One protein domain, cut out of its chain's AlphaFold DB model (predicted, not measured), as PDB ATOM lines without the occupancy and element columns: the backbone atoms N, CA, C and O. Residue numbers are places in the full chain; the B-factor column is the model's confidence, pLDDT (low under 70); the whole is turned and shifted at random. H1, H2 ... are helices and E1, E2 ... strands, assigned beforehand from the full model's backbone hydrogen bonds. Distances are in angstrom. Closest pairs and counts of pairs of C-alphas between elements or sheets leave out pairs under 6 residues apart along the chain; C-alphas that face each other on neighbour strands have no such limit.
ATOM      1  N   VAL A   3     172.258 275.968 159.348       94.94
ATOM      2  CA  VAL A   3     173.048 276.639 158.314       94.94
ATOM      3  C   VAL A   3     174.210 275.717 157.967       94.94
ATOM      4  O   VAL A   3     174.999 275.349 158.839       94.94
ATOM      5  N   LEU A   4     174.258 275.294 156.710       95.12
ATOM      6  CA  LEU A   4     175.250 274.386 156.149       95.12
ATOM      7  C   LEU A   4     176.158 275.210 155.243       95.12
ATOM      8  O   LEU A   4     175.687 275.736 154.236       95.12
ATOM      9  N   THR A   5     177.442 275.299 155.569       97.12
ATOM     10  CA  THR A   5     178.423 276.032 154.762       97.12
ATOM     11  C   THR A   5     179.471 275.061 154.240       97.12
ATOM     12  O   THR A   5     180.115 274.355 155.018       97.12
ATOM     13  N   GLY A   6     179.630 275.013 152.922       96.56
ATOM     14  CA  GLY A   6     180.691 274.270 152.252       96.56
ATOM     15  C   GLY A   6     181.878 275.174 151.948       96.56
ATOM     16  O   GLY A   6     181.690 276.300 151.482       96.56
ATOM     17  N   TYR A   7     183.087 274.676 152.190       97.31
ATOM     18  CA  TYR A   7     184.336 275.410 151.996       97.31
ATOM     19  C   TYR A   7     185.233 274.738 150.960       97.31
ATOM     20  O   TYR A   7     185.229 273.511 150.835       97.31
ATOM     21  N   ALA A   8     186.005 275.550 150.240       96.12
ATOM     22  CA  ALA A   8     187.090 275.094 149.387       96.12
ATOM     23  C   ALA A   8     188.416 275.725 149.818       96.12
ATOM     24  O   ALA A   8     188.504 276.929 150.067       96.12
ATOM     25  N   TRP A   9     189.451 274.897 149.842       94.88
ATOM     26  CA  TRP A   9     190.806 275.290 150.166       94.88
ATOM     27  C   TRP A   9     191.412 276.093 149.019       94.88
ATOM     28  O   TRP A   9     191.564 275.584 147.903       94.88
ATOM     29  N   ASP A  10     191.812 277.328 149.306       95.50
ATOM     30  CA  ASP A  10     192.608 278.132 148.389       95.50
ATOM     31  C   ASP A  10     194.105 277.899 148.658       95.50
ATOM     32  O   ASP A  10     194.614 278.254 149.725       95.50
ATOM     33  N   PRO A  11     194.862 277.324 147.704       94.00
ATOM     34  CA  PRO A  11     196.287 277.073 147.889       94.00
ATOM     35  C   PRO A  11     197.140 278.353 147.911       94.00
ATOM     36  O   PRO A  11     198.282 278.300 148.374       94.00
ATOM     37  N   VAL A  12     196.626 279.480 147.403       95.88
ATOM     38  CA  VAL A  12     197.337 280.764 147.344       95.88
ATOM     39  C   VAL A  12     197.292 281.456 148.700       95.88
ATOM     40  O   VAL A  12     198.341 281.784 149.254       95.88
ATOM     41  N   THR A  13     196.091 281.654 149.246       95.56
ATOM     42  CA  THR A  13     195.893 282.302 150.552       95.56
ATOM     43  C   THR A  13     196.093 281.339 151.719       95.56
ATOM     44  O   THR A  13     196.425 281.784 152.814       95.56
ATOM     45  N   ARG A  14     196.003 280.023 151.468       94.75
ATOM     46  CA  ARG A  14     196.034 278.951 152.477       94.75
ATOM     47  C   ARG A  14     194.886 279.067 153.475       94.75
ATOM     48  O   ARG A  14     195.077 278.881 154.678       94.75
ATOM     49  N   GLU A  15     193.708 279.387 152.960       96.12
ATOM     50  CA  GLU A  15     192.495 279.570 153.744       96.12
ATOM     51  C   GLU A  15     191.345 278.738 153.170       96.12
ATOM     52  O   GLU A  15     191.298 278.422 151.979       96.12
ATOM     53  N   GLU A  16     190.402 278.384 154.042       96.38
ATOM     54  CA  GLU A  16     189.126 277.783 153.656       96.38
ATOM     55  C   GLU A  16     188.158 278.897 153.248       96.38
ATOM     56  O   GLU A  16     187.724 279.697 154.081       96.38
ATOM     57  N   ILE A  17     187.801 278.945 151.967       96.75
ATOM     58  CA  ILE A  17     186.896 279.956 151.419       96.75
ATOM     59  C   ILE A  17     185.474 279.385 151.373       96.75
ATOM     60  O   ILE A  17     185.282 278.296 150.826       96.75
ATOM     61  N   PRO A  18     184.457 280.077 151.920       96.50
ATOM     62  CA  PRO A  18     183.074 279.623 151.828       96.50
ATOM     63  C   PRO A  18     182.601 279.683 150.370       96.50
ATOM     64  O   PRO A  18     182.591 280.748 149.756       96.50
ATOM     65  N   MET A  19     182.181 278.541 149.830       95.75
ATOM     66  CA  MET A  19     181.753 278.405 148.433       95.75
ATOM     67  C   MET A  19     180.241 278.285 148.295       95.75
ATOM     68  O   MET A  19     179.655 278.838 147.368       95.75
ATOM     69  N   VAL A  20     179.607 277.558 149.213       95.38
ATOM     70  CA  VAL A  20     178.167 277.282 149.185       95.38
ATOM     71  C   VAL A  20     177.577 277.444 150.575       95.38
ATOM     72  O   VAL A  20     178.215 277.113 151.574       95.38
ATOM     73  N   ASN A  21     176.354 277.965 150.645       95.75
ATOM     74  CA  ASN A  21     175.611 278.109 151.890       95.75
ATOM     75  C   ASN A  21     174.162 277.677 151.663       95.75
ATOM     76  O   ASN A  21     173.491 278.178 150.759       95.75
ATOM     77  N   HIS A  22     173.682 276.757 152.494       95.12
ATOM     78  CA  HIS A  22     172.318 276.270 152.449       95.12
ATOM     79  C   HIS A  22     171.671 276.286 153.828       95.12
ATOM     80  O   HIS A  22     172.249 275.861 154.826       95.12
ATOM     81  N   THR A  23     170.430 276.757 153.878       94.88
ATOM     82  CA  THR A  23     169.659 276.850 155.116       94.88
ATOM     83  C   THR A  23     168.530 275.833 155.108       94.88
ATOM     84  O   THR A  23     167.718 275.804 154.188       94.88
ATOM     85  N   VAL A  24     168.448 275.029 156.168       92.94
ATOM     86  CA  VAL A  24     167.431 273.984 156.331       92.94
ATOM     87  C   VAL A  24     166.618 274.238 157.594       92.94
ATOM     88  O   VAL A  24     167.150 274.481 158.681       92.94
ATOM     89  N   ILE A  25     165.295 274.154 157.476       90.88
ATOM     90  CA  ILE A  25     164.388 274.280 158.617       90.88
ATOM     91  C   ILE A  25     164.019 272.881 159.100       90.88
ATOM     92  O   ILE A  25     163.200 272.194 158.497       90.88
ATOM     93  N   LEU A  26     164.607 272.480 160.225       86.56
ATOM     94  CA  LEU A  26     164.176 271.302 160.967       86.56
ATOM     95  C   LEU A  26     163.121 271.686 161.999       86.56
ATOM     96  O   LEU A  26     163.286 272.663 162.738       86.56
ATOM     97  N   ARG A  27     162.052 270.891 162.081       83.25
ATOM     98  CA  ARG A  27     161.066 271.029 163.160       83.25
ATOM     99  C   ARG A  27     161.658 270.533 164.485       83.25
ATOM    100  O   ARG A  27     162.271 269.464 164.483       83.25
ATOM    101  N   PRO A  28     161.475 271.270 165.595       78.94
ATOM    102  CA  PRO A  28     161.956 270.841 166.899       78.94
ATOM    103  C   PRO A  28     161.231 269.573 167.361       78.94
ATOM    104  O   PRO A  28     160.049 269.371 167.086       78.94
ATOM    105  N   CYS A  29     161.958 268.738 168.093       80.31
ATOM    106  CA  CYS A  29     161.445 267.550 168.762       80.31
ATOM    107  C   CYS A  29     160.902 267.952 170.143       80.31
ATOM    108  O   CYS A  29     161.648 268.062 171.115       80.31
ATOM    109  N   THR A  30     159.607 268.253 170.230       79.06
ATOM    110  CA  THR A  30     158.981 268.687 171.487       79.06
ATOM    111  C   THR A  30     158.803 267.510 172.440       79.06
ATOM    112  O   THR A  30     158.180 266.519 172.072       79.06
ATOM    113  N   GLY A  31     159.321 267.624 173.663       78.00
ATOM    114  CA  GLY A  31     159.146 266.609 174.710       78.00
ATOM    115  C   GLY A  31     160.024 265.361 174.571       78.00
ATOM    116  O   GLY A  31     159.903 264.469 175.395       78.00
ATOM    117  N   PHE A  32     160.915 265.293 173.572       74.19
ATOM    118  CA  PHE A  32     161.794 264.137 173.306       74.19
ATOM    119  C   PHE A  32     161.071 262.799 173.041       74.19
ATOM    120  O   PHE A  32     161.715 261.756 172.954       74.19
ATOM    121  N   GLU A  33     159.752 262.816 172.844       80.06
ATOM    122  CA  GLU A  33     158.937 261.623 172.617       80.06
ATOM    123  C   GLU A  33     158.682 261.384 171.124       80.06
ATOM    124  O   GLU A  33     158.264 262.278 170.390       80.06
ATOM    125  N   GLY A  34     158.916 260.152 170.657       80.81
ATOM    126  CA  GLY A  34     158.550 259.724 169.298       80.81
ATOM    127  C   GLY A  34     159.296 260.434 168.161       80.81
ATOM    128  O   GLY A  34     158.850 260.397 167.011       80.81
ATOM    129  N   CYS A  35     160.419 261.084 168.453       82.50
ATOM    130  CA  CYS A  35     161.145 261.865 167.464       82.50
ATOM    131  C   CYS A  35     161.899 260.977 166.481       82.50
ATOM    132  O   CYS A  35     162.656 260.085 166.858       82.50
ATOM    133  N   ARG A  36     161.692 261.251 165.194       82.94
ATOM    134  CA  ARG A  36     162.422 260.608 164.103       82.94
ATOM    135  C   ARG A  36     163.532 261.533 163.629       82.94
ATOM    136  O   ARG A  36     163.310 262.739 163.499       82.94
ATOM    137  N   LEU A  37     164.697 260.956 163.351       84.94
ATOM    138  CA  LEU A  37     165.775 261.664 162.671       84.94
ATOM    139  C   LEU A  37     165.279 262.137 161.299       84.94
ATOM    140  O   LEU A  37     164.583 261.407 160.590       84.94
ATOM    141  N   GLN A  38     165.592 263.385 160.963       87.62
ATOM    142  CA  GLN A  38     165.241 263.985 159.680       87.62
ATOM    143  C   GLN A  38     166.469 263.924 158.778       87.62
ATOM    144  O   GLN A  38     167.492 264.532 159.086       87.62
ATOM    145  N   GLU A  39     166.361 263.179 157.680       91.12
ATOM    146  CA  GLU A  39     167.392 263.138 156.646       91.12
ATOM    147  C   GLU A  39     167.485 264.507 155.963       91.12
ATOM    148  O   GLU A  39     166.475 265.078 155.542       91.12
ATOM    149  N   ILE A  40     168.708 265.019 155.833       91.19
ATOM    150  CA  ILE A  40     169.006 266.229 155.074       91.19
ATOM    151  C   ILE A  40     169.860 265.818 153.887       91.19
ATOM    152  O   ILE A  40     170.962 265.303 154.057       91.19
ATOM    153  N   ARG A  41     169.359 266.075 152.678       92.62
ATOM    154  CA  ARG A  41     170.134 265.868 151.457       92.62
ATOM    155  C   ARG A  41     170.895 267.134 151.132       92.62
ATOM    156  O   ARG A  41     170.282 268.178 150.919       92.62
ATOM    157  N   LEU A  42     172.220 267.024 151.098       90.62
ATOM    158  CA  LEU A  42     173.060 268.105 150.611       90.62
ATOM    159  C   LEU A  42     172.764 268.322 149.115       90.62
ATOM    160  O   LEU A  42     172.713 267.342 148.364       90.62
ATOM    161  N   PRO A  43     172.512 269.568 148.682       90.19
ATOM    162  CA  PRO A  43     172.300 269.856 147.274       90.19
ATOM    163  C   PRO A  43     173.569 269.605 146.446       90.19
ATOM    164  O   PRO A  43     174.669 269.444 146.968       90.19
ATOM    165  N   SER A  44     173.406 269.513 145.123       88.94
ATOM    166  CA  SER A  44     174.466 269.084 144.195       88.94
ATOM    167  C   SER A  44     175.684 270.012 144.135       88.94
ATOM    168  O   SER A  44     176.725 269.625 143.614       88.94
ATOM    169  N   ASP A  45     175.543 271.240 144.621       90.69
ATOM    170  CA  ASP A  45     176.598 272.243 144.744       90.69
ATOM    171  C   ASP A  45     177.541 271.978 145.934       90.69
ATOM    172  O   ASP A  45     178.645 272.516 145.964       90.69
ATOM    173  N   PHE A  46     177.188 271.069 146.851       92.62
ATOM    174  CA  PHE A  46     178.080 270.538 147.891       92.62
ATOM    175  C   PHE A  46     179.056 269.483 147.337       92.62
ATOM    176  O   PHE A  46     179.214 268.390 147.883       92.62
ATOM    177  N   GLY A  47     179.714 269.805 146.226       91.38
ATOM    178  CA  GLY A  47     180.726 268.974 145.581       91.38
ATOM    179  C   GLY A  47     182.091 269.655 145.574       91.38
ATOM    180  O   GLY A  47     182.185 270.878 145.580       91.38
ATOM    181  N   SER A  48     183.159 268.855 145.526       91.62
ATOM    182  CA  SER A  48     184.544 269.356 145.441       91.62
ATOM    183  C   SER A  48     184.920 270.337 146.561       91.62
ATOM    184  O   SER A  48     185.614 271.322 146.330       91.62
ATOM    185  N   LEU A  49     184.457 270.039 147.773       94.31
ATOM    186  CA  LEU A  49     184.721 270.809 148.984       94.31
ATOM    187  C   LEU A  49     185.859 270.177 149.798       94.31
ATOM    188  O   LEU A  49     186.062 268.961 149.761       94.31
ATOM    189  N   SER A  50     186.569 271.002 150.563       94.31
ATOM    190  CA  SER A  50     187.551 270.597 151.582       94.31
ATOM    191  C   SER A  50     186.980 270.655 152.997       94.31
ATOM    192  O   SER A  50     187.442 269.917 153.867       94.31
ATOM    193  N   GLY A  51     185.955 271.481 153.226       94.19
ATOM    194  CA  GLY A  51     185.329 271.654 154.533       94.19
ATOM    195  C   GLY A  51     183.805 271.667 154.477       94.19
ATOM    196  O   GLY A  51     183.197 272.141 153.516       94.19
ATOM    197  N   LEU A  52     183.183 271.172 155.548       94.62
ATOM    198  CA  LEU A  52     181.746 271.266 155.799       94.62
ATOM    199  C   LEU A  52     181.532 271.781 157.223       94.62
ATOM    200  O   LEU A  52     181.997 271.171 158.185       94.62
ATOM    201  N   GLN A  53     180.799 272.881 157.358       94.94
ATOM    202  CA  GLN A  53     180.369 273.419 158.642       94.94
ATOM    203  C   GLN A  53     178.852 273.325 158.760       94.94
ATOM    204  O   GLN A  53     178.123 273.684 157.838       94.94
ATOM    205  N   ILE A  54     178.381 272.870 159.921       94.00
ATOM    206  CA  ILE A  54     176.958 272.796 160.253       94.00
ATOM    207  C   ILE A  54     176.735 273.589 161.534       94.00
ATOM    208  O   ILE A  54     177.323 273.282 162.570       94.00
ATOM    209  N   GLN A  55     175.882 274.604 161.473       94.50
ATOM    210  CA  GLN A  55     175.509 275.422 162.623       94.50
ATOM    211  C   GLN A  55     174.009 275.319 162.864       94.50
ATOM    212  O   GLN A  55     173.217 275.396 161.928       94.50
ATOM    213  N   ALA A  56     173.609 275.161 164.122       93.38
ATOM    214  CA  ALA A  56     172.210 275.054 164.503       93.38
ATOM    215  C   ALA A  56     171.778 276.248 165.341       93.38
ATOM    216  O   ALA A  56     172.455 276.615 166.295       93.38
ATOM    217  N   PHE A  57     170.618 276.805 165.006       93.00
ATOM    218  CA  PHE A  57     170.056 277.987 165.644       93.00
ATOM    219  C   PHE A  57     168.597 277.774 166.049       93.00
ATOM    220  O   PHE A  57     167.811 277.169 165.307       93.00
ATOM    221  N   VAL A  58     168.208 278.327 167.195       90.75
ATOM    222  CA  VAL A  58     166.810 278.476 167.632       90.75
ATOM    223  C   VAL A  58     166.613 279.938 168.008       90.75
ATOM    224  O   VAL A  58     167.216 280.379 168.976       90.75
ATOM    225  N   HIS A  59     165.793 280.675 167.252       88.38
ATOM    226  CA  HIS A  59     165.617 282.127 167.432       88.38
ATOM    227  C   HIS A  59     166.959 282.882 167.512       88.38
ATOM    228  O   HIS A  59     167.196 283.621 168.457       88.38
ATOM    229  N   ASP A  60     167.849 282.627 166.546       88.69
ATOM    230  CA  ASP A  60     169.207 283.198 166.435       88.69
ATOM    231  C   ASP A  60     170.222 282.784 167.513       88.69
ATOM    232  O   ASP A  60     171.415 283.053 167.371       88.69
ATOM    233  N   ASP A  61     169.811 282.013 168.519       93.38
ATOM    234  CA  ASP A  61     170.742 281.426 169.475       93.38
ATOM    235  C   ASP A  61     171.380 280.148 168.914       93.38
ATOM    236  O   ASP A  61     170.643 279.203 168.593       93.38
ATOM    237  N   PRO A  62     172.722 280.029 168.899       93.50
ATOM    238  CA  PRO A  62     173.396 278.772 168.612       93.50
ATOM    239  C   PRO A  62     172.974 277.693 169.613       93.50
ATOM    240  O   PRO A  62     173.001 277.910 170.828       93.50
ATOM    241  N   LYS A  63     172.599 276.513 169.121       91.00
ATOM    242  CA  LYS A  63     172.248 275.352 169.947       91.00
ATOM    243  C   LYS A  63     173.079 274.141 169.551       91.00
ATOM    244  O   LYS A  63     173.584 274.036 168.438       91.00
ATOM    245  N   MET A  64     173.185 273.199 170.481       87.75
ATOM    246  CA  MET A  64     173.721 271.879 170.185       87.75
ATOM    247  C   MET A  64     172.777 271.146 169.228       87.75
ATOM    248  O   MET A  64     171.556 271.190 169.388       87.75
ATOM    249  N   PHE A  65     173.353 270.465 168.245       86.06
ATOM    250  CA  PHE A  65     172.634 269.615 167.309       86.06
ATOM    251  C   PHE A  65     173.341 268.268 167.225       86.06
ATOM    252  O   PHE A  65     174.570 268.213 167.195       86.06
ATOM    253  N   PHE A  66     172.555 267.198 167.223       85.62
ATOM    254  CA  PHE A  66     173.062 265.838 167.128       85.62
ATOM    255  C   PHE A  66     172.937 265.354 165.688       85.62
ATOM    256  O   PHE A  66     171.865 265.441 165.088       85.62
ATOM    257  N   VAL A  67     174.045 264.841 165.163       88.81
ATOM    258  CA  VAL A  67     174.131 264.158 163.873       88.81
ATOM    259  C   VAL A  67     174.436 262.697 164.171       88.81
ATOM    260  O   VAL A  67     175.313 262.421 164.986       88.81
ATOM    261  N   ASP A  68     173.692 261.794 163.542       88.56
ATOM    262  CA  ASP A  68     173.866 260.349 163.709       88.56
ATOM    263  C   ASP A  68     174.649 259.766 162.528       88.56
ATOM    264  O   ASP A  68     175.789 259.337 162.681       88.56
ATOM    265  N   ASP A  69     174.080 259.861 161.323       90.06
ATOM    266  CA  ASP A  69     174.706 259.395 160.087       90.06
ATOM    267  C   ASP A  69     175.114 260.569 159.186       90.06
ATOM    268  O   ASP A  69     174.345 261.512 158.969       90.06
ATOM    269  N   LEU A  70     176.335 260.498 158.656       92.06
ATOM    270  CA  LEU A  70     176.898 261.468 157.724       92.06
ATOM    271  C   LEU A  70     177.520 260.725 156.541       92.06
ATOM    272  O   LEU A  70     178.613 260.168 156.633       92.06
ATOM    273  N   GLN A  71     176.822 260.761 155.409       92.25
ATOM    274  CA  GLN A  71     177.249 260.098 154.181       92.25
ATOM    275  C   GLN A  71     177.956 261.096 153.265       92.25
ATOM    276  O   GLN A  71     177.329 261.998 152.711       92.25
ATOM    277  N   LEU A  72     179.267 260.922 153.101       91.06
ATOM    278  CA  LEU A  72     180.114 261.742 152.238       91.06
ATOM    279  C   LEU A  72     180.927 260.853 151.297       91.06
ATOM    280  O   LEU A  72     181.218 259.695 151.601       91.06
ATOM    281  N   SER A  73     181.323 261.411 150.157       90.56
ATOM    282  CA  SER A  73     182.179 260.745 149.181       90.56
ATOM    283  C   SER A  73     183.262 261.688 148.669       90.56
ATOM    284  O   SER A  73     183.158 262.912 148.770       90.56
ATOM    285  N   TRP A  74     184.328 261.111 148.119       91.25
ATOM    286  CA  TRP A  74     185.361 261.890 147.451       91.25
ATOM    287  C   TRP A  74     184.843 262.403 146.107       91.25
ATOM    288  O   TRP A  74     184.228 261.658 145.342       91.25
ATOM    289  N   SER A  75     185.133 263.667 145.797       90.81
ATOM    290  CA  SER A  75     184.828 264.239 144.483       90.81
ATOM    291  C   SER A  75     185.693 263.612 143.384       90.81
ATOM    292  O   SER A  75     185.179 263.227 142.336       90.81
ATOM    293  N   ASP A  76     186.996 263.444 143.640       91.69
ATOM    294  CA  ASP A  76     187.924 262.733 142.754       91.69
ATOM    295  C   ASP A  76     188.077 261.262 143.170       91.69
ATOM    296  O   ASP A  76     188.812 260.930 144.113       91.69
ATOM    297  N   ASN A  77     187.387 260.395 142.423       90.69
ATOM    298  CA  ASN A  77     187.383 258.937 142.578       90.69
ATOM    299  C   ASN A  77     188.389 258.222 141.655       90.69
ATOM    300  O   ASN A  77     188.273 257.017 141.424       90.69
ATOM    301  N   SER A  78     189.369 258.937 141.096       95.06
ATOM    302  CA  SER A  78     190.423 258.321 140.289       95.06
ATOM    303  C   SER A  78     191.348 257.427 141.127       95.06
ATOM    304  O   SER A  78     191.590 257.658 142.315       95.06
ATOM    305  N   CYS A  79     191.926 256.408 140.481       94.12
ATOM    306  CA  CYS A  79     192.904 255.511 141.108       94.12
ATOM    307  C   CYS A  79     194.128 256.279 141.638       94.12
ATOM    308  O   CYS A  79     194.579 256.032 142.755       94.12
ATOM    309  N   ALA A  80     194.620 257.261 140.874       96.12
ATOM    310  CA  ALA A  80     195.758 258.084 141.269       96.12
ATOM    311  C   ALA A  80     195.476 258.859 142.567       96.12
ATOM    312  O   ALA A  80     196.279 258.806 143.498       96.12
ATOM    313  N   ALA A  81     194.307 259.500 142.674       92.69
ATOM    314  CA  ALA A  81     193.900 260.181 143.899       92.69
ATOM    315  C   ALA A  81     193.709 259.197 145.069       92.69
ATOM    316  O   ALA A  81     194.046 259.508 146.211       92.69
ATOM    317  N   GLY A  82     193.211 257.986 144.797       91.88
ATOM    318  CA  GLY A  82     193.132 256.904 145.782       91.88
ATOM    319  C   GLY A  82     194.495 256.514 146.364       91.88
ATOM    320  O   GLY A  82     194.628 256.401 147.582       91.88
ATOM    321  N   LEU A  83     195.521 256.373 145.518       95.12
ATOM    322  CA  LEU A  83     196.886 256.053 145.952       95.12
ATOM    323  C   LEU A  83     197.490 257.152 146.835       95.12
ATOM    324  O   LEU A  83     198.103 256.839 147.852       95.12
ATOM    325  N   VAL A  84     197.278 258.428 146.490       93.50
ATOM    326  CA  VAL A  84     197.758 259.562 147.300       93.50
ATOM    327  C   VAL A  84     197.159 259.521 148.709       93.50
ATOM    328  O   VAL A  84     197.889 259.659 149.687       93.50
ATOM    329  N   ARG A  85     195.852 259.263 148.828       90.25
ATOM    330  CA  ARG A  85     195.165 259.156 150.129       90.25
ATOM    331  C   ARG A  85     195.616 257.939 150.934       90.25
ATOM    332  O   ARG A  85     195.749 258.020 152.150       90.25
ATOM    333  N   ALA A  86     195.857 256.807 150.276       91.06
ATOM    334  CA  ALA A  86     196.368 255.612 150.947       91.06
ATOM    335  C   ALA A  86     197.781 255.829 151.517       91.06
ATOM    336  O   ALA A  86     198.117 255.250 152.547       91.06
ATOM    337  N   ALA A  87     198.586 256.673 150.867       91.56
ATOM    338  CA  ALA A  87     199.937 257.017 151.297       91.56
ATOM    339  C   ALA A  87     199.995 258.128 152.364       91.56
ATOM    340  O   ALA A  87     201.036 258.302 152.987       91.56
ATOM    341  N   SER A  88     198.911 258.882 152.587       81.19
ATOM    342  CA  SER A  88     198.858 259.962 153.585       81.19
ATOM    343  C   SER A  88     198.506 259.483 155.002       81.19
ATOM    344  O   SER A  88     198.154 260.311 155.843       81.19
ATOM    345  N   ARG A  89     198.532 258.167 155.253       56.84
ATOM    346  CA  ARG A  89     198.178 257.537 156.532       56.84
ATOM    347  C   ARG A  89     199.408 257.101 157.318       56.84
ATOM    348  O   ARG A  89     200.326 256.529 156.694       56.84
TER     349      ARG A  89
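Overview. This is residues 3 to 89 of the 89 residues of an uncharacterized protein of Dissoconium aciculare CBS 342.82 (UniProt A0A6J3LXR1). A narrow, strongly twisted three-stranded sheet, E2 - E1 - E3, all antiparallel, makes one side; two long unnamed stretches loop away from it, and the second leads to a short helix, H1, far from the sheet. Residues 30 to 36 and 83 to 89 stick out. The 87 printed residues hold E1, E2, E3 and H1 in that order, class mixed, with under half in named elements. The whole is loose, with a radius of gyration of the C-alphas of 16.6 A, spanning 50 by 28 by 24 A.

Arrangement. E1, residues 3 to 10, is the inner strand. E2, residues 15 to 24, forms a hairpin with E1, antiparallel at 159 degrees; N 4 and O 22 are 2.8 A apart, within hydrogen-bond range. The closest C-alphas that face each other are 18 and 7, 4.4 A. E2 bends by 55 degrees at residue 19. E3, residues 51 to 58, is antiparallel to E1 at 156 degrees, with N 5 and O 53 at 2.9 A. H1, residues 79 to 87, is not on the sheet; every O i to N i+4 pair is within range.

Along the chain. E1 measures 22.0 A from C-alpha 3 at (173.048, 276.639, 158.314), E2 25.8 A, E3 23.7 A and H1 12.5 A, ending at C-alpha 87 (199.937, 257.017, 151.297).

Size, cuts and confidence. The printed part has no cut. Links E2 to E3 and E3 to H1 are long. Residue 89 is under pLDDT 70.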